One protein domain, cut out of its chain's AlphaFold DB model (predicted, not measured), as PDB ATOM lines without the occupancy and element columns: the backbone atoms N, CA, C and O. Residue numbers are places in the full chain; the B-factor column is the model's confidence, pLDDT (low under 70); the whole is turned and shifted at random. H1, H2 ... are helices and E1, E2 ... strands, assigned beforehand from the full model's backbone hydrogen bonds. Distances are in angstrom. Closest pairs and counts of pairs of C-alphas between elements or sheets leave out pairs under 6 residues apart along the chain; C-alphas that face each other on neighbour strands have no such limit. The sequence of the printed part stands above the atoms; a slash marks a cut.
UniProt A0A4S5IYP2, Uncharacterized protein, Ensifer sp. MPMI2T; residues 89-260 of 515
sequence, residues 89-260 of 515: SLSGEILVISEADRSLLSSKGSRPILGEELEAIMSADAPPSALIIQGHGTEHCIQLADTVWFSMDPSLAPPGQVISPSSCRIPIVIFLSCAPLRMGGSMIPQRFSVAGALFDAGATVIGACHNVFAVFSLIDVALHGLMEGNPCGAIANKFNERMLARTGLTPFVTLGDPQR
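AT A GLANCE: This is residues 89 to 260 of the 515 residues of an uncharacterized protein of Ensifer sp. MPMI2T (UniProt A0A4S5IYP2). A twisted sheet of seven strands runs through the middle of the domain, with the helical hairpin H3 and H4 covering one face. On its other side lie H2 and a small sheet, E6 E7 E8, whose edge strand E6 comes close to E2 and E5, and H1 packs on that small sheet. Printed are 172 residues with four named helices and eleven named strands, in the order E1 E2 E3 E4 H1 E5 E6 E7 E8 E9 H2 E10 H3 H4 E11, a mixed class. The large sheet, E4 E3 E2 E5 E9 E10 E11, and the small one are both mixed. The whole is compact, with a radius of gyration of the C-alphas of 14.6 A and spans of 39 by 38 by 29 A.

HOW THE PARTS SIT: E1, residues 89 to 91, pairs with no named strand and runs on into E2, residues 94 to 98, at 78 degrees. Two hairpins, E2 with E3, residues 103 to 106, and E3 with E4, residues 109 to 112, form a meander, each strand the antiparallel neighbour of the one before; N 105 and O 96, and N 104 and O 111, are 2.8 A apart, within hydrogen-bond range. E4, H1, residues 115 to 123, and E5, residues 130 to 134, form a split strand-helix-strand unit, E3 and E2 between its strands, with a right-handed crossover. E5 is parallel to E2, with N 97 and O 132 at 2.8 A. E6, residues 141 to 145, and E7, residues 148 to 151, are an antiparallel hairpin, with N 150 and O 142 at 2.8 A. E8, residues 161 to 163, is parallel to E7, with N 163 and O 149 at 2.8 A. H1 is on this small sheet, at a height of 10.3 A. E9, residues 172 to 176, is parallel to E5, with N 133 and O 174 at 2.8 A. E9, H2, residues 194 to 200, and E10, residues 204 to 208, form a right-handed strand-helix-strand unit of parallel neighbours, with N 206 and O 173 at 2.9 A. H3, residues 217 to 227, and H4, residues 232 to 247, are a helical hairpin that touches, closest at C-alphas Gly 225 and Ile 235, 5.6 A, on the face opposite H2. E11, residues 252 to 255, is antiparallel to E10, with N 255 and O 205 at 2.8 A. Every O i to N i+4 pair is within hydrogen-bond range in H1, H2 and H3, and 11 of 12 in H4.

IN THESE COORDINATES: E1 begins at C-alpha 89 (122.109, 158.811, 170.880). H3 is 15.3 A long and H4 22.0 A. E11 ends at C-alpha 255 (114.129, 146.658, 180.881).

THE WHOLE: The farthest C-alphas, Asp 125 and Gly 248, are 41.8 A apart. The printed part has no cut, and the link E9 to H2 is long. Mean pLDDT of the printed part is 77.5, with 40 residues under 70, among them 98 to 113.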
ATOM      1  N   SER A  89     122.561 158.833 172.272       57.28
ATOM      2  CA  SER A  89     122.109 158.811 170.880       57.28
ATOM      3  C   SER A  89     123.019 157.888 170.078       57.28
ATOM      4  O   SER A  89     124.236 158.071 170.062       57.28
ATOM      5  N   LEU A  90     122.438 156.882 169.434       67.81
ATOM      6  CA  LEU A  90     123.165 155.886 168.643       67.81
ATOM      7  C   LEU A  90     122.938 156.155 167.157       67.81
ATOM      8  O   LEU A  90     121.803 156.436 166.787       67.81
ATOM      9  N   SER A  91     123.959 156.073 166.305       64.44
ATOM     10  CA  SER A  91     123.801 156.158 164.845       64.44
ATOM     11  C   SER A  91     123.990 154.792 164.193       64.44
ATOM     12  O   SER A  91     124.908 154.057 164.542       64.44
ATOM     13  N   GLY A  92     123.103 154.425 163.263       72.56
ATOM     14  CA  GLY A  92     123.185 153.127 162.588       72.56
ATOM     15  C   GLY A  92     121.847 152.600 162.081       72.56
ATOM     16  O   GLY A  92     120.804 153.223 162.272       72.56
ATOM     17  N   GLU A  93     121.887 151.444 161.422       80.38
ATOM     18  CA  GLU A  93     120.708 150.798 160.838       80.38
ATOM     19  C   GLU A  93     119.763 150.227 161.913       80.38
ATOM     20  O   GLU A  93     120.188 149.891 163.020       80.38
ATOM     21  N   ILE A  94     118.475 150.090 161.577       80.06
ATOM     22  CA  ILE A  94     117.512 149.292 162.349       80.06
ATOM     23  C   ILE A  94     117.282 147.984 161.604       80.06
ATOM     24  O   ILE A  94     116.970 147.990 160.413       80.06
ATOM     25  N   LEU A  95     117.400 146.874 162.323       79.88
ATOM     26  CA  LEU A  95     117.122 145.545 161.809       79.88
ATOM     27  C   LEU A  95     115.734 145.092 162.258       79.88
ATOM     28  O   LEU A  95     115.405 145.204 163.440       79.88
ATOM     29  N   VAL A  96     114.923 144.561 161.341       77.25
ATOM     30  CA  VAL A  96     113.610 143.992 161.678       77.25
ATOM     31  C   VAL A  96     113.546 142.534 161.250       77.25
ATOM     32  O   VAL A  96     113.862 142.190 160.114       77.25
ATOM     33  N   ILE A  97     113.111 141.682 162.171       75.00
ATOM     34  CA  ILE A  97     112.806 140.272 161.954       75.00
ATOM     35  C   ILE A  97     111.298 140.111 162.135       75.00
ATOM     36  O   ILE A  97     110.776 140.373 163.221       75.00
ATOM     37  N   SER A  98     110.602 139.725 161.066       67.62
ATOM     38  CA  SER A  98     109.145 139.564 161.053       67.62
ATOM     39  C   SER A  98     108.764 138.133 160.699       67.62
ATOM     40  O   SER A  98     109.124 137.635 159.629       67.62
ATOM     41  N   GLU A  99     107.985 137.491 161.570       58.56
ATOM     42  CA  GLU A  99     107.418 136.163 161.323       58.56
ATOM     43  C   GLU A  99     106.498 136.132 160.089       58.56
ATOM     44  O   GLU A  99     106.516 135.151 159.347       58.56
ATOM     45  N   ALA A 100     105.745 137.208 159.817       51.28
ATOM     46  CA  ALA A 100     104.795 137.248 158.697       51.28
ATOM     47  C   ALA A 100     105.463 137.053 157.329       51.28
ATOM     48  O   ALA A 100     104.876 136.428 156.449       51.28
ATOM     49  N   ASP A 101     106.697 137.539 157.180       48.97
ATOM     50  CA  ASP A 101     107.446 137.466 155.924       48.97
ATOM     51  C   ASP A 101     108.619 136.479 155.997       48.97
ATOM     52  O   ASP A 101     109.371 136.355 155.030       48.97
ATOM     53  N   ARG A 102     108.815 135.820 157.152       54.31
ATOM     54  CA  ARG A 102     109.931 134.901 157.454       54.31
ATOM     55  C   ARG A 102     111.293 135.423 156.977       54.31
ATOM     56  O   ARG A 102     112.138 134.671 156.489       54.31
ATOM     57  N   SER A 103     111.487 136.735 157.076       52.66
ATOM     58  CA  SER A 103     112.594 137.433 156.434       52.66
ATOM     59  C   SER A 103     113.190 138.522 157.315       52.66
ATOM     60  O   SER A 103     112.538 139.118 158.175       52.66
ATOM     61  N   LEU A 104     114.476 138.759 157.075       51.34
ATOM     62  CA  LEU A 104     115.234 139.897 157.548       51.34
ATOM     63  C   LEU A 104     114.851 141.100 156.689       51.34
ATOM     64  O   LEU A 104     115.104 141.104 155.481       51.34
ATOM     65  N   LEU A 105     114.286 142.131 157.302       51.62
ATOM     66  CA  LEU A 105     114.065 143.418 156.661       51.62
ATOM     67  C   LEU A 105     115.223 144.345 157.042       51.62
ATOM     68  O   LEU A 105     115.416 144.682 158.212       51.62
ATOM     69  N   SER A 106     116.002 144.739 156.036       55.53
ATOM     70  CA  SER A 106     117.066 145.744 156.161       55.53
ATOM     71  C   SER A 106     116.840 146.896 155.182       55.53
ATOM     72  O   SER A 106     115.956 146.830 154.323       55.53
ATOM     73  N   SER A 107     117.696 147.920 155.245       49.00
ATOM     74  CA  SER A 107     117.766 149.011 154.258       49.00
ATOM     75  C   SER A 107     117.877 148.514 152.802       49.00
ATOM     76  O   SER A 107     117.532 149.240 151.872       49.00
ATOM     77  N   LYS A 108     118.318 147.264 152.597       43.44
ATOM     78  CA  LYS A 108     118.530 146.618 151.292       43.44
ATOM     79  C   LYS A 108     117.378 145.706 150.837       43.44
ATOM     80  O   LYS A 108     117.504 145.063 149.798       43.44
ATOM     81  N   GLY A 109     116.271 145.649 151.583       45.75
ATOM     82  CA  GLY A 109     115.096 144.827 151.270       45.75
ATOM     83  C   GLY A 109     114.958 143.561 152.127       45.75
ATOM     84  O   GLY A 109     115.731 143.339 153.063       45.75
ATOM     85  N   SER A 110     113.929 142.766 151.810       50.66
ATOM     86  CA  SER A 110     113.576 141.502 152.477       50.66
ATOM     87  C   SER A 110     114.410 140.333 151.943       50.66
ATOM     88  O   SER A 110     114.530 140.163 150.727       50.66
ATOM     89  N   ARG A 111     114.970 139.509 152.837       60.66
ATOM     90  CA  ARG A 111     115.646 138.246 152.480       60.66
ATOM     91  C   ARG A 111     115.548 137.190 153.591       60.66
ATOM     92  O   ARG A 111     115.353 137.570 154.741       60.66
ATOM     93  N   PRO A 112     115.707 135.886 153.295       61.41
ATOM     94  CA  PRO A 112     115.688 134.833 154.315       61.41
ATOM     95  C   PRO A 112     116.747 135.051 155.404       61.41
ATOM     96  O   PRO A 112     117.845 135.528 155.116       61.41
ATOM     97  N   ILE A 113     116.419 134.684 156.645       66.56
ATOM     98  CA  ILE A 113     117.328 134.797 157.795       66.56
ATOM     99  C   ILE A 113     118.224 133.558 157.851       66.56
ATOM    100  O   ILE A 113     117.732 132.443 158.001       66.56
ATOM    101  N   LEU A 114     119.540 133.759 157.783       71.44
ATOM    102  CA  LEU A 114     120.540 132.727 158.061       71.44
ATOM    103  C   LEU A 114     121.104 132.961 159.470       71.44
ATOM    104  O   LEU A 114     121.515 134.077 159.787       71.44
ATOM    105  N   GLY A 115     121.100 131.938 160.332       72.81
ATOM    106  CA  GLY A 115     121.438 132.116 161.750       72.81
ATOM    107  C   GLY A 115     122.895 132.527 161.996       72.81
ATOM    108  O   GLY A 115     123.137 133.439 162.780       72.81
ATOM    109  N   GLU A 116     123.853 131.957 161.256       79.31
ATOM    110  CA  GLU A 116     125.271 132.368 161.291       79.31
ATOM    111  C   GLU A 116     125.471 133.840 160.890       79.31
ATOM    112  O   GLU A 116     126.289 134.557 161.467       79.31
ATOM    113  N   GLU A 117     124.699 134.320 159.913       78.06
ATOM    114  CA  GLU A 117     124.766 135.714 159.476       78.06
ATOM    115  C   GLU A 117     124.206 136.657 160.546       78.06
ATOM    116  O   GLU A 117     124.782 137.713 160.811       78.06
ATOM    117  N   LEU A 118     123.105 136.271 161.192       78.25
ATOM    118  CA  LEU A 118     122.528 137.050 162.278       78.25
ATOM    119  C   LEU A 118     123.477 137.123 163.483       78.25
ATOM    120  O   LEU A 118     123.667 138.206 164.035       78.25
ATOM    121  N   GLU A 119     124.137 136.018 163.838       82.81
ATOM    122  CA  GLU A 119     125.195 135.996 164.858       82.81
ATOM    123  C   GLU A 119     126.350 136.943 164.517       82.81
ATOM    124  O   GLU A 119     126.802 137.704 165.379       82.81
ATOM    125  N   ALA A 120     126.802 136.949 163.260       81.50
ATOM    126  CA  ALA A 120     127.862 137.843 162.800       81.50
ATOM    127  C   ALA A 120     127.445 139.323 162.887       81.50
ATOM    128  O   ALA A 120     128.224 140.156 163.345       81.50
ATOM    129  N   ILE A 121     126.204 139.657 162.511       81.38
ATOM    130  CA  ILE A 121     125.666 141.025 162.607       81.38
ATOM    131  C   ILE A 121     125.557 141.469 164.071       81.38
ATOM    132  O   ILE A 121     125.928 142.592 164.411       81.38
ATOM    133  N   MET A 122     125.064 140.591 164.947       82.69
ATOM    134  CA  MET A 122     124.892 140.879 166.373       82.69
ATOM    135  C   MET A 122     126.217 141.055 167.117       82.69
ATOM    136  O   MET A 122     126.252 141.768 168.118       82.69
ATOM    137  N   SER A 123     127.285 140.405 166.654       84.06
ATOM    138  CA  SER A 123     128.610 140.424 167.287       84.06
ATOM    139  C   SER A 123     129.603 141.390 166.625       84.06
ATOM    140  O   SER A 123     130.722 141.543 167.120       84.06
ATOM    141  N   ALA A 124     129.194 142.074 165.551       83.00
ATOM    142  CA  ALA A 124     130.021 143.021 164.810       83.00
ATOM    143  C   ALA A 124     130.544 144.176 165.688       83.00
ATOM    144  O   ALA A 124     129.942 144.554 166.695       83.00
ATOM    145  N   ASP A 125     131.666 144.779 165.283       79.75
ATOM    146  CA  ASP A 125     132.226 145.963 165.954       79.75
ATOM    147  C   ASP A 125     131.373 147.227 165.743       79.75
ATOM    148  O   ASP A 125     131.390 148.131 166.573       79.75
ATOM    149  N   ALA A 126     130.583 147.263 164.664       80.69
ATOM    150  CA  ALA A 126     129.582 148.289 164.383       80.69
ATOM    151  C   ALA A 126     128.210 147.623 164.149       80.69
ATOM    152  O   ALA A 126     127.800 147.452 162.997       80.69
ATOM    153  N   PRO A 127     127.528 147.165 165.217       84.12
ATOM    154  CA  PRO A 127     126.239 146.496 165.095       84.12
ATOM    155  C   PRO A 127     125.124 147.504 164.749       84.12
ATOM    156  O   PRO A 127     125.295 148.710 164.956       84.12
ATOM    157  N   PRO A 128     123.958 147.037 164.265       84.00
ATOM    158  CA  PRO A 128     122.768 147.875 164.127       84.00
ATOM    159  C   PRO A 128     122.420 148.610 165.429       84.00
ATOM    160  O   PRO A 128     122.632 148.088 166.524       84.00
ATOM    161  N   SER A 129     121.820 149.794 165.315       87.12
ATOM    162  CA  SER A 129     121.385 150.607 166.462       87.12
ATOM    163  C   SER A 129     120.194 150.004 167.196       87.12
ATOM    164  O   SER A 129     119.998 150.268 168.382       87.12
ATOM    165  N   ALA A 130     119.367 149.226 166.498       89.31
ATOM    166  CA  ALA A 130     118.251 148.523 167.106       89.31
ATOM    167  C   ALA A 130     117.889 147.247 166.343       89.31
ATOM    168  O   ALA A 130     118.064 147.164 165.126       89.31
ATOM    169  N   LEU A 131     117.323 146.286 167.069       88.75
ATOM    170  CA  LEU A 131     116.749 145.053 166.542       88.75
ATOM    171  C   LEU A 131     115.292 144.931 166.996       88.75
ATOM    172  O   LEU A 131     115.016 144.908 168.192       88.75
ATOM    173  N   ILE A 132     114.364 144.833 166.048       87.19
ATOM    174  CA  ILE A 132     112.947 144.557 166.300       87.19
ATOM    175  C   ILE A 132     112.667 143.111 165.902       87.19
ATOM    176  O   ILE A 132     112.956 142.714 164.778       87.19
ATOM    177  N   ILE A 133     112.077 142.336 166.807       83.19
ATOM    178  CA  ILE A 133     111.705 140.940 166.572       83.19
ATOM    179  C   ILE A 133     110.207 140.804 166.797       83.19
ATOM    180  O   ILE A 133     109.722 140.994 167.913       83.19
ATOM    181  N   GLN A 134     109.477 140.451 165.744       78.06
ATOM    182  CA  GLN A 134     108.083 140.049 165.821       78.06
ATOM    183  C   GLN A 134     107.963 138.553 165.560       78.06
ATOM    184  O   GLN A 134     108.315 138.089 164.478       78.06
ATOM    185  N   GLY A 135     107.387 137.834 166.521       70.62
ATOM    186  CA  GLY A 135     107.034 136.435 166.333       70.62
ATOM    187  C   GLY A 135     106.572 135.745 167.610       70.62
ATOM    188  O   GLY A 135     106.205 136.397 168.595       70.62
ATOM    189  N   HIS A 136     106.619 134.417 167.611       72.50
ATOM    190  CA  HIS A 136     106.346 133.601 168.789       72.50
ATOM    191  C   HIS A 136     107.548 133.506 169.737       72.50
ATOM    192  O   HIS A 136     108.703 133.364 169.336       72.50
ATOM    193  N   GLY A 137     107.273 133.572 171.037       75.44
ATOM    194  CA  GLY A 137     108.304 133.469 172.058       75.44
ATOM    195  C   GLY A 137     107.737 133.231 173.447       75.44
ATOM    196  O   GLY A 137     106.525 133.261 173.661       75.44
ATOM    197  N   THR A 138     108.657 132.971 174.363       78.19
ATOM    198  CA  THR A 138     108.477 132.862 175.807       78.19
ATOM    199  C   THR A 138     109.669 133.547 176.487       78.19
ATOM    200  O   THR A 138     110.546 134.110 175.831       78.19
ATOM    201  N   GLU A 139     109.748 133.484 177.812       81.69
ATOM    202  CA  GLU A 139     110.811 134.098 178.606       81.69
ATOM    203  C   GLU A 139     112.211 133.565 178.252       81.69
ATOM    204  O   GLU A 139     113.190 134.310 178.334       81.69
ATOM    205  N   HIS A 140     112.311 132.279 177.889       82.31
ATOM    206  CA  HIS A 140     113.576 131.548 177.707       82.31
ATOM    207  C   HIS A 140     113.903 131.178 176.259       82.31
ATOM    208  O   HIS A 140     115.024 130.744 175.971       82.31
ATOM    209  N   CYS A 141     112.949 131.348 175.342       84.12
ATOM    210  CA  CYS A 141     113.163 131.087 173.928       84.12
ATOM    211  C   CYS A 141     112.287 131.966 173.037       84.12
ATOM    212  O   CYS A 141     111.114 132.193 173.330       84.12
ATOM    213  N   ILE A 142     112.855 132.473 171.947       85.00
ATOM    214  CA  ILE A 142     112.153 133.328 170.986       85.00
ATOM    215  C   ILE A 142     112.481 132.833 169.585       85.00
ATOM    216  O   ILE A 142     113.654 132.731 169.221       85.00
ATOM    217  N   GLN A 143     111.450 132.511 168.809       78.50
ATOM    218  CA  GLN A 143     111.610 132.098 167.425       78.50
ATOM    219  C   GLN A 143     111.867 133.331 166.555       78.50
ATOM    220  O   GLN A 143     111.118 134.305 166.608       78.50
ATOM    221  N   LEU A 144     112.937 133.290 165.765       73.44
ATOM    222  CA  LEU A 144     113.305 134.359 164.832       73.44
ATOM    223  C   LEU A 144     112.884 134.008 163.400       73.44
ATOM    224  O   LEU A 144     112.475 134.880 162.641       73.44
ATOM    225  N   ALA A 145     112.985 132.726 163.044       64.69
ATOM    226  CA  ALA A 145     112.541 132.138 161.782       64.69
ATOM    227  C   ALA A 145     112.225 130.644 161.989       64.69
ATOM    228  O   ALA A 145     112.503 130.098 163.058       64.69
ATOM    229  N   ASP A 146     111.703 129.959 160.965       62.88
ATOM    230  CA  ASP A 146     111.336 128.530 161.025       62.88
ATOM    231  C   ASP A 146     112.438 127.637 161.627       62.88
ATOM    232  O   ASP A 146     112.142 126.668 162.322       62.88
ATOM    233  N   THR A 147     113.708 127.983 161.393       71.06
ATOM    234  CA  THR A 147     114.875 127.211 161.836       71.06
ATOM    235  C   THR A 147     115.883 128.031 162.642       71.06
ATOM    236  O   THR A 147     117.040 127.626 162.728       71.06
ATOM    237  N   VAL A 148     115.513 129.197 163.182       78.94
ATOM    238  CA  VAL A 148     116.443 130.062 163.933       78.94
ATOM    239  C   VAL A 148     115.785 130.554 165.216       78.94
ATOM    240  O   VAL A 148     114.703 131.140 165.181       78.94
ATOM    241  N   TRP A 149     116.462 130.346 166.343       83.56
ATOM    242  CA  TRP A 149     115.932 130.598 167.681       83.56
ATOM    243  C   TRP A 149     116.927 131.379 168.533       83.56
ATOM    244  O   TRP A 149     118.110 131.061 168.530       83.56
ATOM    245  N   PHE A 150     116.454 132.331 169.337       85.81
ATOM    246  CA  PHE A 150     117.177 132.726 170.546       85.81
ATOM    247  C   PHE A 150     116.810 131.794 171.683       85.81
ATOM    248  O   PHE A 150     115.626 131.589 171.951       85.81
ATOM    249  N   SER A 151     117.808 131.280 172.397       85.12
ATOM    250  CA  SER A 151     117.577 130.617 173.675       85.12
ATOM    251  C   SER A 151     118.790 130.716 174.590       85.12
ATOM    252  O   SER A 151     119.931 130.707 174.138       85.12
ATOM    253  N   MET A 152     118.517 130.803 175.890       80.56
ATOM    254  CA  MET A 152     119.508 130.628 176.956       80.56
ATOM    255  C   MET A 152     119.413 129.244 177.607       80.56
ATOM    256  O   MET A 152     120.190 128.947 178.514       80.56
ATOM    257  N   ASP A 153     118.450 128.413 177.196       79.50
ATOM    258  CA  ASP A 153     118.268 127.067 177.725       79.50
ATOM    259  C   ASP A 153     119.147 126.078 176.939       79.50
ATOM    260  O   ASP A 153     118.840 125.760 175.789       79.50
ATOM    261  N   PRO A 154     120.231 125.554 177.542       67.31
ATOM    262  CA  PRO A 154     121.135 124.627 176.865       67.31
ATOM    263  C   PRO A 154     120.491 123.262 176.581       67.31
ATOM    264  O   PRO A 154     121.069 122.460 175.852       67.31
ATOM    265  N   SER A 155     119.335 122.968 177.188       70.19
ATOM    266  CA  SER A 155     118.579 121.730 176.983       70.19
ATOM    267  C   SER A 155     117.468 121.861 175.942       70.19
ATOM    268  O   SER A 155     116.900 120.849 175.525       70.19
ATOM    269  N   LEU A 156     117.176 123.084 175.489       66.62
ATOM    270  CA  LEU A 156     116.199 123.318 174.440       66.62
ATOM    271  C   LEU A 156     116.788 122.862 173.100       66.62
ATOM    272  O   LEU A 156     117.756 123.431 172.603       66.62
ATOM    273  N   ALA A 157     116.174 121.843 172.502       62.00
ATOM    274  CA  ALA A 157     116.518 121.339 171.175       62.00
ATOM    275  C   ALA A 157     115.387 121.659 170.181       62.00
ATOM    276  O   ALA A 157     114.675 120.745 169.752       62.00
ATOM    277  N   PRO A 158     115.146 122.943 169.851       68.00
ATOM    278  CA  PRO A 158     114.173 123.266 168.825       68.00
ATOM    279  C   PRO A 158     114.701 122.795 167.457       68.00
ATOM    280  O   PRO A 158     115.915 122.671 167.268       68.00
ATOM    281  N   PRO A 159     113.825 122.533 166.474       62.91
ATOM    282  CA  PRO A 159     114.278 122.290 165.112       62.91
ATOM    283  C   PRO A 159     115.003 123.542 164.584       62.91
ATOM    284  O   PRO A 159     114.400 124.607 164.458       62.91
ATOM    285  N   GLY A 160     116.302 123.415 164.289       74.81
ATOM    286  CA  GLY A 160     117.118 124.481 163.694       74.81
ATOM    287  C   GLY A 160     118.301 124.956 164.546       74.81
ATOM    288  O   GLY A 160     118.735 124.281 165.476       74.81
ATOM    289  N   GLN A 161     118.853 126.114 164.182       82.50
ATOM    290  CA  GLN A 161     119.981 126.762 164.848       82.50
ATOM    291  C   GLN A 161     119.509 127.556 166.072       82.50
ATOM    292  O   GLN A 161     118.533 128.308 166.004       82.50
ATOM    293  N   VAL A 162     120.246 127.426 167.175       84.31
ATOM    294  CA  VAL A 162     120.048 128.207 168.400       84.31
ATOM    295  C   VAL A 162     121.182 129.214 168.529       84.31
ATOM    296  O   VAL A 162     122.345 128.830 168.616       84.31
ATOM    297  N   ILE A 163     120.821 130.491 168.558       85.88
ATOM    298  CA  ILE A 163     121.725 131.618 168.742       85.88
ATOM    299  C   ILE A 163     121.714 132.019 170.220       85.88
ATOM    300  O   ILE A 163     120.648 132.236 170.809       85.88
ATOM    301  N   SER A 164     122.902 132.163 170.811       83.75
ATOM    302  CA  SER A 164     123.032 132.681 172.175       83.75
ATOM    303  C   SER A 164     122.848 134.203 172.197       83.75
ATOM    304  O   SER A 164     123.634 134.918 171.573       83.75
ATOM    305  N   PRO A 165     121.877 134.748 172.952       81.38
ATOM    306  CA  PRO A 165     121.684 136.194 173.050       81.38
ATOM    307  C   PRO A 165     122.786 136.909 173.852       81.38
ATOM    308  O   PRO A 165     122.916 138.127 173.748       81.38
ATOM    309  N   SER A 166     123.612 136.190 174.621       79.88
ATOM    310  CA  SER A 166     124.656 136.781 175.475       79.88
ATOM    311  C   SER A 166     125.795 137.473 174.711       79.88
ATOM    312  O   SER A 166     126.562 138.221 175.307       79.88
ATOM    313  N   SER A 167     125.948 137.203 173.411       80.19
ATOM    314  CA  SER A 167     126.955 137.829 172.537       80.19
ATOM    315  C   SER A 167     126.416 139.034 171.756       80.19
ATOM    316  O   SER A 167     127.150 139.626 170.963       80.19
ATOM    317  N   CYS A 168     125.150 139.410 171.966       84.12
ATOM    318  CA  CYS A 168     124.511 140.504 171.249       84.12
ATOM    319  C   CYS A 168     125.064 141.867 171.684       84.12
ATOM    320  O   CYS A 168     124.891 142.277 172.829       84.12
ATOM    321  N   ARG A 169     125.676 142.599 170.750       87.25
ATOM    322  CA  ARG A 169     126.152 143.977 170.946       87.25
ATOM    323  C   ARG A 169     125.139 145.036 170.503       87.25
ATOM    324  O   ARG A 169     125.427 146.227 170.595       87.25
ATOM    325  N   ILE A 170     123.965 144.628 170.015       88.31
ATOM    326  CA  ILE A 170     122.911 145.552 169.583       88.31
ATOM    327  C   ILE A 170     122.335 146.261 170.824       88.31
ATOM    328  O   ILE A 170     121.838 145.600 171.737       88.31
ATOM    329  N   PRO A 171     122.363 147.601 170.881       88.50
ATOM    330  CA  PRO A 171     122.101 148.345 172.112       88.50
ATOM    331  C   PRO A 171     120.613 148.504 172.458       88.50
ATOM    332  O   PRO A 171     120.301 148.830 173.608       88.50
ATOM    333  N   ILE A 172     119.702 148.309 171.498       92.81
ATOM    334  CA  ILE A 172     118.245 148.347 171.695       92.81
ATOM    335  C   ILE A 172     117.631 147.097 171.064       92.81
ATOM    336  O   ILE A 172     117.777 146.876 169.863       92.81
ATOM    337  N   VAL A 173     116.903 146.303 171.848       93.00
ATOM    338  CA  VAL A 173     116.176 145.127 171.348       93.00
ATOM    339  C   VAL A 173     114.700 145.241 171.712       93.00
ATOM    340  O   VAL A 173     114.347 145.445 172.869       93.00
ATOM    341  N   ILE A 174     113.820 145.120 170.724       93.69
ATOM    342  CA  ILE A 174     112.370 145.222 170.902       93.69
ATOM    343  C   ILE A 174     111.738 143.883 170.549       93.69
ATOM    344  O   ILE A 174     111.754 143.467 169.392       93.69
ATOM    345  N   PHE A 175     111.132 143.237 171.539       91.00
ATOM    346  CA  PHE A 175     110.362 142.017 171.359       91.00
ATOM    347  C   PHE A 175     108.870 142.316 171.256       91.00
ATOM    348  O   PHE A 175     108.231 142.784 172.199       91.00
ATOM    349  N   LEU A 176     108.305 141.967 170.108       84.69
ATOM    350  CA  LEU A 176     106.875 141.957 169.823       84.69
ATOM    351  C   LEU A 176     106.363 140.507 169.839       84.69
ATOM    352  O   LEU A 176     105.734 140.045 168.888       84.69
ATOM    353  N   SER A 177     106.687 139.795 170.920       79.06
ATOM    354  CA  SER A 177     106.368 138.386 171.166       79.06
ATOM    355  C   SER A 177     105.713 138.195 172.541       79.06
ATOM    356  O   SER A 177     105.659 139.119 173.360       79.06
ATOM    357  N   CYS A 178     105.177 137.001 172.799       77.25
ATOM    358  CA  CYS A 178     104.543 136.672 174.074       77.25
ATOM    359  C   CYS A 178     105.560 136.607 175.222       77.25
ATOM    360  O   CYS A 178     106.531 135.859 175.162       77.25
ATOM    361  N   ALA A 179     105.294 137.368 176.287       79.69
ATOM    362  CA  ALA A 179     105.959 137.259 177.586       79.69
ATOM    363  C   ALA A 179     107.516 137.272 177.626       79.69
ATOM    364  O   ALA A 179     108.071 136.700 178.564       79.69
ATOM    365  N   PRO A 180     108.268 137.940 176.724       83.81
ATOM    366  CA  PRO A 180     109.738 137.948 176.778       83.81
ATOM    367  C   PRO A 180     110.295 138.587 178.066       83.81
ATOM    368  O   PRO A 180     111.435 138.323 178.444       83.81
ATOM    369  N   LEU A 181     109.494 139.420 178.746       87.75
ATOM    370  CA  LEU A 181     109.826 140.115 179.994       87.75
ATOM    371  C   LEU A 181     108.973 139.650 181.187       87.75
ATOM    372  O   LEU A 181     108.759 140.416 182.130       87.75
ATOM    373  N   ARG A 182     108.462 138.412 181.192       81.94
ATOM    374  CA  ARG A 182     107.826 137.874 182.406       81.94
ATOM    375  C   ARG A 182     108.903 137.518 183.436       81.94
ATOM    376  O   ARG A 182     109.570 136.490 183.341       81.94
ATOM    377  N   MET A 183     109.075 138.406 184.413       81.31
ATOM    378  CA  MET A 183     110.073 138.288 185.479       81.31
ATOM    379  C   MET A 183     109.467 137.613 186.720       81.31
ATOM    380  O   MET A 183     109.511 136.390 186.852       81.31
ATOM    381  N   GLY A 184     108.851 138.394 187.614       70.69
ATOM    382  CA  GLY A 184     108.145 137.888 188.786       70.69
ATOM    383  C   GLY A 184     106.974 136.984 188.397       70.69
ATOM    384  O   GLY A 184     106.263 137.245 187.429       70.69
ATOM    385  N   GLY A 185     106.795 135.881 189.128       67.19
ATOM    386  CA  GLY A 185     105.782 134.867 188.812       67.19
ATOM    387  C   GLY A 185     106.112 133.974 187.605       67.19
ATOM    388  O   GLY A 185     105.255 133.196 187.179       67.19
ATOM    389  N   SER A 186     107.323 134.071 187.042       73.38
ATOM    390  CA  SER A 186     107.839 133.103 186.072       73.38
ATOM    391  C   SER A 186     108.383 131.854 186.774       73.38
ATOM    392  O   SER A 186     109.059 131.949 187.798       73.38
ATOM    393  N   MET A 187     108.117 130.677 186.197       69.62
ATOM    394  CA  MET A 187     108.742 129.410 186.614       69.62
ATOM    395  C   MET A 187     110.152 129.244 186.028       69.62
ATOM    396  O   MET A 187     110.867 128.314 186.397       69.62
ATOM    397  N   ILE A 188     110.548 130.133 185.112       72.12
ATOM    398  CA  ILE A 188     111.851 130.135 184.457       72.12
ATOM    399  C   ILE A 188     112.845 130.933 185.315       72.12
ATOM    400  O   ILE A 188     112.639 132.127 185.546       72.12
ATOM    401  N   PRO A 189     113.952 130.318 185.769       75.31
ATOM    402  CA  PRO A 189     115.036 131.034 186.434       75.31
ATOM    403  C   PRO A 189     115.585 132.194 185.591       75.31
ATOM    404  O   PRO A 189     115.803 132.033 184.393       75.31
ATOM    405  N   GLN A 190     115.926 133.321 186.232       79.31
ATOM    406  CA  GLN A 190     116.460 134.522 185.564       79.31
ATOM    407  C   GLN A 190     117.610 134.221 184.589       79.31
ATOM    408  O   GLN A 190     117.642 134.778 183.499       79.31
ATOM    409  N   ARG A 191     118.523 133.307 184.947       81.69
ATOM    410  CA  ARG A 191     119.673 132.916 184.105       81.69
ATOM    411  C   ARG A 191     119.294 132.344 182.731       81.69
ATOM    412  O   ARG A 191     120.146 132.275 181.858       81.69
ATOM    413  N   PHE A 192     118.050 131.896 182.566       83.88
ATOM    414  CA  PHE A 192     117.521 131.385 181.305       83.88
ATOM    415  C   PHE A 192     116.645 132.412 180.582       83.88
ATOM    416  O   PHE A 192     116.124 132.107 179.518       83.88
ATOM    417  N   SER A 193     116.473 133.623 181.121       87.19
ATOM    418  CA  SER A 193     115.727 134.680 180.443       87.19
ATOM    419  C   SER A 193     116.524 135.228 179.261       87.19
ATOM    420  O   SER A 193     117.633 135.732 179.437       87.19
ATOM    421  N   VAL A 194     115.932 135.200 178.065       89.81
ATOM    422  CA  VAL A 194     116.527 135.797 176.856       89.81
ATOM    423  C   VAL A 194     116.687 137.306 177.028       89.81
ATOM    424  O   VAL A 194     117.753 137.854 176.759       89.81
ATOM    425  N   ALA A 195     115.652 137.983 177.532       90.19
ATOM    426  CA  ALA A 195     115.711 139.417 177.785       90.19
ATOM    427  C   ALA A 195     116.693 139.779 178.910       90.19
ATOM    428  O   ALA A 195     117.380 140.793 178.808       90.19
ATOM    429  N   GLY A 196     116.800 138.936 179.945       88.38
ATOM    430  CA  GLY A 196     117.815 139.077 180.991       88.38
ATOM    431  C   GLY A 196     119.235 138.989 180.432       88.38
ATOM    432  O   GLY A 196     120.044 139.873 180.686       88.38
ATOM    433  N   ALA A 197     119.514 137.992 179.590       88.38
ATOM    434  CA  ALA A 197     120.825 137.831 178.961       88.38
ATOM    435  C   ALA A 197     121.196 138.991 178.020       88.38
ATOM    436  O   ALA A 197     122.342 139.432 178.017       88.38
ATOM    437  N   LEU A 198     120.234 139.518 177.251       90.06
ATOM    438  CA  LEU A 198     120.443 140.710 176.415       90.06
ATOM    439  C   LEU A 198     120.723 141.959 177.255       90.06
ATOM    440  O   LEU A 198     121.588 142.765 176.911       90.06
ATOM    441  N   PHE A 199     120.003 142.118 178.363       88.94
ATOM    442  CA  PHE A 199     120.241 143.200 179.309       88.94
ATOM    443  C   PHE A 199     121.634 143.107 179.944       88.94
ATOM    444  O   PHE A 199     122.343 144.114 179.994       88.94
ATOM    445  N   ASP A 200     122.054 141.909 180.361       85.38
ATOM    446  CA  ASP A 200     123.389 141.654 180.916       85.38
ATOM    447  C   ASP A 200     124.500 141.910 179.880       85.38
ATOM    448  O   ASP A 200     125.580 142.382 180.235       85.38
ATOM    449  N   ALA A 201     124.217 141.687 178.590       84.50
ATOM    450  CA  ALA A 201     125.094 142.054 177.474       84.50
ATOM    451  C   ALA A 201     125.134 143.575 177.187       84.50
ATOM    452  O   ALA A 201     125.961 144.035 176.400       84.50
ATOM    453  N   GLY A 202     124.285 144.376 177.843       83.88
ATOM    454  CA  GLY A 202     124.284 145.842 177.766       83.88
ATOM    455  C   GLY A 202     123.158 146.463 176.928       83.88
ATOM    456  O   GLY A 202     123.147 147.689 176.735       83.88
ATOM    457  N   ALA A 203     122.202 145.663 176.448       89.06
ATOM    458  CA  ALA A 203     121.056 146.152 175.689       89.06
ATOM    459  C   ALA A 203     119.970 146.768 176.593       89.06
ATOM    460  O   ALA A 203     119.741 146.333 177.723       89.06
ATOM    461  N   THR A 204     119.244 147.755 176.065       92.12
ATOM    462  CA  THR A 204     117.919 148.124 176.580       92.12
ATOM    463  C   THR A 204     116.884 147.277 175.851       92.12
ATOM    464  O   THR A 204     116.841 147.283 174.619       92.12
ATOM    465  N   VAL A 205     116.046 146.561 176.600       94.06
ATOM    466  CA  VAL A 205     115.070 145.624 176.035       94.06
ATOM    467  C   VAL A 205     113.652 146.138 176.260       94.06
ATOM    468  O   VAL A 205     113.282 146.451 177.385       94.06
ATOM    469  N   ILE A 206     112.833 146.202 175.212       95.06
ATOM    470  CA  ILE A 206     111.389 146.453 175.327       95.06
ATOM    471  C   ILE A 206     110.656 145.147 175.037       95.06
ATOM    472  O   ILE A 206     110.958 144.475 174.056       95.06
ATOM    473  N   GLY A 207     109.675 144.784 175.859       92.38
ATOM    474  CA  GLY A 207     108.921 143.547 175.667       92.38
ATOM    475  C   GLY A 207     107.691 143.442 176.559       92.38
ATOM    476  O   GLY A 207     107.483 144.267 177.449       92.38
ATOM    477  N   ALA A 208     106.863 142.431 176.306       87.69
ATOM    478  CA  ALA A 208     105.661 142.171 177.089       87.69
ATOM    479  C   ALA A 208     105.951 141.316 178.338       87.69
ATOM    480  O   ALA A 208     106.737 140.368 178.282       87.69
ATOM    481  N   CYS A 209     105.277 141.600 179.455       83.25
ATOM    482  CA  CYS A 209     105.334 140.787 180.681       83.25
ATOM    483  C   CYS A 209     104.307 139.637 180.718       83.25
ATOM    484  O   CYS A 209     104.308 138.831 181.646       83.25
ATOM    485  N   HIS A 210     103.419 139.565 179.725       73.06
ATOM    486  CA  HIS A 210     102.398 138.529 179.580       73.06
ATOM    487  C   HIS A 210     102.204 138.154 178.108       73.06
ATOM    488  O   HIS A 210     102.787 138.763 177.207       73.06
ATOM    489  N   ASN A 211     101.385 137.132 177.866       66.62
ATOM    490  CA  ASN A 211     101.008 136.738 176.515       66.62
ATOM    491  C   ASN A 211     100.209 137.865 175.861       66.62
ATOM    492  O   ASN A 211      99.206 138.324 176.407       66.62
ATOM    493  N   VAL A 212     100.657 138.292 174.685       64.56
ATOM    494  CA  VAL A 212     100.030 139.362 173.912       64.56
ATOM    495  C   VAL A 212      99.533 138.807 172.590       64.56
ATOM    496  O   VAL A 212     100.192 137.990 171.953       64.56
ATOM    497  N   PHE A 213      98.360 139.258 172.154       56.19
ATOM    498  CA  PHE A 213      97.900 138.975 170.798       56.19
ATOM    499  C   PHE A 213      98.837 139.655 169.794       56.19
ATOM    500  O   PHE A 213      99.245 140.796 170.011       56.19
ATOM    501  N   ALA A 214      99.153 138.990 168.680       52.69
ATOM    502  CA  ALA A 214      99.994 139.570 167.639       52.69
ATOM    503  C   ALA A 214      99.366 140.870 167.094       52.69
ATOM    504  O   ALA A 214      98.286 140.873 166.491       52.69
ATOM    505  N   VAL A 215     100.038 142.003 167.316       55.59
ATOM    506  CA  VAL A 215      99.620 143.316 166.812       55.59
ATOM    507  C   VAL A 215     100.697 143.851 165.866       55.59
ATOM    508  O   VAL A 215     101.624 144.527 166.294       55.59
ATOM    509  N   PHE A 216     100.540 143.602 164.564       50.97
ATOM    510  CA  PHE A 216     101.492 144.028 163.520       50.97
ATOM    511  C   PHE A 216     101.792 145.537 163.509       50.97
ATOM    512  O   PHE A 216     102.914 145.934 163.220       50.97
ATOM    513  N   SER A 217     100.845 146.394 163.917       61.44
ATOM    514  CA  SER A 217     101.118 147.842 164.004       61.44
ATOM    515  C   SER A 217     102.125 148.226 165.084       61.44
ATOM    516  O   SER A 217     102.487 149.393 165.169       61.44
ATOM    517  N   LEU A 218     102.538 147.301 165.954       70.12
ATOM    518  CA  LEU A 218     103.585 147.591 166.926       70.12
ATOM    519  C   LEU A 218     104.969 147.649 166.266       70.12
ATOM    520  O   LEU A 218     105.796 148.412 166.751       70.12
ATOM    521  N   ILE A 219     105.200 146.960 165.133       74.56
ATOM    522  CA  ILE A 219     106.426 147.162 164.336       74.56
ATOM    523  C   ILE A 219     106.508 148.617 163.891       74.56
ATOM    524  O   ILE A 219     107.536 149.260 164.059       74.56
ATOM    525  N   ASP A 220     105.407 149.160 163.383       67.19
ATOM    526  CA  ASP A 220     105.371 150.541 162.911       67.19
ATOM    527  C   ASP A 220     105.607 151.539 164.036       67.19
ATOM    528  O   ASP A 220     106.357 152.496 163.876       67.19
ATOM    529  N   VAL A 221     104.979 151.313 165.194       78.88
ATOM    530  CA  VAL A 221     105.194 152.152 166.377       78.88
ATOM    531  C   VAL A 221     106.655 152.077 166.829       78.88
ATOM    532  O   VAL A 221     107.212 153.102 167.217       78.88
ATOM    533  N   ALA A 222     107.288 150.903 166.737       85.19
ATOM    534  CA  ALA A 222     108.705 150.723 167.032       85.19
ATOM    535  C   ALA A 222     109.586 151.488 166.033       85.19
ATOM    536  O   ALA A 222     110.417 152.291 166.444       85.19
ATOM    537  N   LEU A 223     109.372 151.284 164.729       80.44
ATOM    538  CA  LEU A 223     110.143 151.907 163.653       80.44
ATOM    539  C   LEU A 223     110.019 153.429 163.672       80.44
ATOM    540  O   LEU A 223     111.036 154.111 163.739       80.44
ATOM    541  N   HIS A 224     108.797 153.967 163.689       80.81
ATOM    542  CA  HIS A 224     108.579 155.411 163.808       80.81
ATOM    543  C   HIS A 224     109.151 155.950 165.114       80.81
ATOM    544  O   HIS A 224     109.817 156.978 165.114       80.81
ATOM    545  N   GLY A 225     108.950 155.218 166.213       83.94
ATOM    546  CA  GLY A 225     109.539 155.522 167.508       83.94
ATOM    547  C   GLY A 225     111.044 155.761 167.414       83.94
ATOM    548  O   GLY A 225     111.525 156.825 167.791       83.94
ATOM    549  N   LEU A 226     111.764 154.786 166.869       86.75
ATOM    550  CA  LEU A 226     113.216 154.815 166.736       86.75
ATOM    551  C   LEU A 226     113.693 155.842 165.695       86.75
ATOM    552  O   LEU A 226     114.662 156.545 165.952       86.75
ATOM    553  N   MET A 227     113.017 155.973 164.550       80.06
ATOM    554  CA  MET A 227     113.381 156.928 163.491       80.06
ATOM    555  C   MET A 227     113.184 158.390 163.911       80.06
ATOM    556  O   MET A 227     113.982 159.246 163.540       80.06
ATOM    557  N   GLU A 228     112.152 158.681 164.706       80.88
ATOM    558  CA  GLU A 228     111.906 160.004 165.300       80.88
ATOM    559  C   GLU A 228     112.853 160.311 166.472       80.88
ATOM    560  O   GLU A 228     112.790 161.388 167.064       80.88
ATOM    561  N   GLY A 229     113.705 159.356 166.856       79.50
ATOM    562  CA  GLY A 229     114.580 159.482 168.010       79.50
ATOM    563  C   GLY A 229     113.838 159.482 169.341       79.50
ATOM    564  O   GLY A 229     114.342 160.052 170.310       79.50
ATOM    565  N   ASN A 230     112.650 158.873 169.426       87.38
ATOM    566  CA  ASN A 230     111.914 158.762 170.685       87.38
ATOM    567  C   ASN A 230     112.682 157.880 171.690       87.38
ATOM    568  O   ASN A 230     113.312 156.893 171.303       87.38
ATOM    569  N   PRO A 231     112.622 158.204 172.995       88.69
ATOM    570  CA  PRO A 231     113.259 157.390 174.024       88.69
ATOM    571  C   PRO A 231     112.522 156.049 174.190       88.69
ATOM    572  O   PRO A 231     111.299 155.991 174.036       88.69
ATOM    573  N   CYS A 232     113.245 154.982 174.543       90.69
ATOM    574  CA  CYS A 232     112.698 153.623 174.683       90.69
ATOM    575  C   CYS A 232     111.429 153.556 175.557       90.69
ATOM    576  O   CYS A 232     110.445 152.920 175.178       90.69
ATOM    577  N   GLY A 233     111.402 154.286 176.675       89.00
ATOM    578  CA  GLY A 233     110.239 154.365 177.561       89.00
ATOM    579  C   GLY A 233     109.000 154.961 176.884       89.00
ATOM    580  O   GLY A 233     107.889 154.496 177.118       89.00
ATOM    581  N   ALA A 234     109.171 155.930 175.979       89.94
ATOM    582  CA  ALA A 234     108.055 156.508 175.230       89.94
ATOM    583  C   ALA A 234     107.532 155.538 174.165       89.94
ATOM    584  O   ALA A 234     106.328 155.488 173.915       89.94
ATOM    585  N   ILE A 235     108.416 154.737 173.562       91.81
ATOM    586  CA  ILE A 235     108.025 153.674 172.628       91.81
ATOM    587  C   ILE A 235     107.185 152.620 173.368       91.81
ATOM    588  O   ILE A 235     106.092 152.280 172.913       91.81
ATOM    589  N   ALA A 236     107.627 152.177 174.552       92.25
ATOM    590  CA  ALA A 236     106.866 151.255 175.398       92.25
ATOM    591  C   ALA A 236     105.502 151.835 175.827       92.25
ATOM    592  O   ALA A 236     104.491 151.130 175.784       92.25
ATOM    593  N   ASN A 237     105.434 153.129 176.162       90.19
ATOM    594  CA  ASN A 237     104.167 153.804 176.461       90.19
ATOM    595  C   ASN A 237     103.212 153.792 175.263       90.19
ATOM    596  O   ASN A 237     102.047 153.434 175.426       90.19
ATOM    597  N   LYS A 238     103.700 154.116 174.055       88.75
ATOM    598  CA  LYS A 238     102.893 154.052 172.824       88.75
ATOM    599  C   LYS A 238     102.396 152.627 172.552       88.75
ATOM    600  O   LYS A 238     101.261 152.452 172.108       88.75
ATOM    601  N   PHE A 239     103.193 151.592 172.844       89.12
ATOM    602  CA  PHE A 239     102.712 150.208 172.768       89.12
ATOM    603  C   PHE A 239     101.567 149.954 173.751       89.12
ATOM    604  O   PHE A 239     100.535 149.414 173.355       89.12
ATOM    605  N   ASN A 240     101.711 150.381 175.006       86.56
ATOM    606  CA  ASN A 240     100.677 150.219 176.028       86.56
ATOM    607  C   ASN A 240      99.403 151.001 175.725       86.56
ATOM    608  O   ASN A 240      98.320 150.477 175.953       86.56
ATOM    609  N   GLU A 241      99.502 152.202 175.162       84.12
ATOM    610  CA  GLU A 241      98.347 152.986 174.718       84.12
ATOM    611  C   GLU A 241      97.548 152.216 173.655       84.12
ATOM    612  O   GLU A 241      96.333 152.028 173.770       84.12
ATOM    613  N   ARG A 242      98.251 151.684 172.644       75.25
ATOM    614  CA  ARG A 242      97.647 150.881 171.571       75.25
ATOM    615  C   ARG A 242      97.068 149.560 172.091       75.25
ATOM    616  O   ARG A 242      96.032 149.120 171.593       75.25
ATOM    617  N   MET A 243      97.713 148.926 173.070       72.12
ATOM    618  CA  MET A 243      97.235 147.678 173.672       72.12
ATOM    619  C   MET A 243      96.043 147.888 174.600       72.12
ATOM    620  O   MET A 243      95.092 147.107 174.522       72.12
ATOM    621  N   LEU A 244      96.040 148.953 175.404       73.62
ATOM    622  CA  LEU A 244      94.952 149.281 176.320       73.62
ATOM    623  C   LEU A 244      93.655 149.507 175.544       73.62
ATOM    624  O   LEU A 244      92.634 148.904 175.868       73.62
ATOM    625  N   ALA A 245      93.718 150.282 174.457       67.00
ATOM    626  CA  ALA A 245      92.568 150.548 173.595       67.00
ATOM    627  C   ALA A 245      91.975 149.281 172.948       67.00
ATOM    628  O   ALA A 245      90.799 149.265 172.588       67.00
ATOM    629  N   ARG A 246      92.777 148.222 172.773       59.47
ATOM    630  CA  ARG A 246      92.382 147.011 172.037       59.47
ATOM    631  C   ARG A 246      92.035 145.825 172.931       59.47
ATOM    632  O   ARG A 246      91.186 145.022 172.566       59.47
ATOM    633  N   THR A 247      92.726 145.686 174.056       60.41
ATOM    634  CA  THR A 247      92.678 144.491 174.915       60.41
ATOM    635  C   THR A 247      92.332 144.807 176.366       60.41
ATOM    636  O   THR A 247      92.064 143.887 177.130       60.41
ATOM    637  N   GLY A 248      92.340 146.084 176.762       64.94
ATOM    638  CA  GLY A 248      92.214 146.485 178.164       64.94
ATOM    639  C   GLY A 248      93.469 146.223 179.007       64.94
ATOM    640  O   GLY A 248      93.416 146.396 180.220       64.94
ATOM    641  N   LEU A 249      94.586 145.819 178.388       71.25
ATOM    642  CA  LEU A 249      95.836 145.458 179.063       71.25
ATOM    643  C   LEU A 249      96.988 146.392 178.668       71.25
ATOM    644  O   LEU A 249      97.000 146.952 177.571       71.25
ATOM    645  N   THR A 250      97.994 146.497 179.539       81.81
ATOM    646  CA  THR A 250      99.226 147.281 179.328       81.81
ATOM    647  C   THR A 250     100.473 146.403 179.532       81.81
ATOM    648  O   THR A 250     101.048 146.396 180.621       81.81
ATOM    649  N   PRO A 251     100.863 145.597 178.523       81.81
ATOM    650  CA  PRO A 251     101.884 144.554 178.668       81.81
ATOM    651  C   PRO A 251     103.324 145.010 178.672       81.81
ATOM    652  O   PRO A 251     104.185 144.280 179.158       81.81
ATOM    653  N   PHE A 252     103.598 146.124 178.011       90.19
ATOM    654  CA  PHE A 252     104.937 146.463 177.582       90.19
ATOM    655  C   PHE A 252     105.679 147.221 178.670       90.19
ATOM    656  O   PHE A 252     105.139 148.116 179.316       90.19
ATOM    657  N   VAL A 253     106.947 146.885 178.851       90.69
ATOM    658  CA  VAL A 253     107.840 147.598 179.759       90.69
ATOM    659  C   VAL A 253     109.229 147.673 179.155       90.69
ATOM    660  O   VAL A 253     109.595 146.859 178.306       90.69
ATOM    661  N   THR A 254     109.992 148.672 179.587       92.94
ATOM    662  CA  THR A 254     111.407 148.798 179.242       92.94
ATOM    663  C   THR A 254     112.248 148.186 180.357       92.94
ATOM    664  O   THR A 254     112.163 148.635 181.497       92.94
ATOM    665  N   LEU A 255     113.059 147.182 180.038       91.56
ATOM    666  CA  LEU A 255     114.129 146.658 180.881       91.56
ATOM    667  C   LEU A 255     115.427 147.407 180.549       91.56
ATOM    668  O   LEU A 255     115.956 147.293 179.441       91.56
ATOM    669  N   GLY A 256     115.940 148.179 181.507       88.00
ATOM    670  CA  GLY A 256     117.130 149.012 181.339       88.00
ATOM    671  C   GLY A 256     116.835 150.499 181.219       88.00
ATOM    672  O   GLY A 256     116.028 151.022 181.975       88.00
ATOM    673  N   ASP A 257     117.563 151.203 180.352       85.50
ATOM    674  CA  ASP A 257     117.509 152.668 180.283       85.50
ATOM    675  C   ASP A 257     116.303 153.151 179.447       85.50
ATOM    676  O   ASP A 257     116.327 153.008 178.219       85.50
ATOM    677  N   PRO A 258     115.261 153.757 180.059       85.00
ATOM    678  CA  PRO A 258     114.100 154.252 179.326       85.00
ATOM    679  C   PRO A 258     114.397 155.489 178.476       85.00
ATOM    680  O   PRO A 258     113.568 155.832 177.635       85.00
ATOM    681  N   GLN A 259     115.524 156.173 178.679       86.06
ATOM    682  CA  GLN A 259     115.904 157.386 177.952       86.06
ATOM    683  C   GLN A 259     116.780 157.111 176.726       86.06
ATOM    684  O   GLN A 259     116.976 158.029 175.926       86.06
ATOM    685  N   ARG A 260     117.263 155.873 176.543       85.56
ATOM    686  CA  ARG A 260     118.072 155.462 175.384       85.56
ATOM    687  C   ARG A 260     117.328 155.697 174.063       85.56
ATOM    688  O   ARG A 260     116.133 155.404 173.966       85.56
TER     689      ARG A 260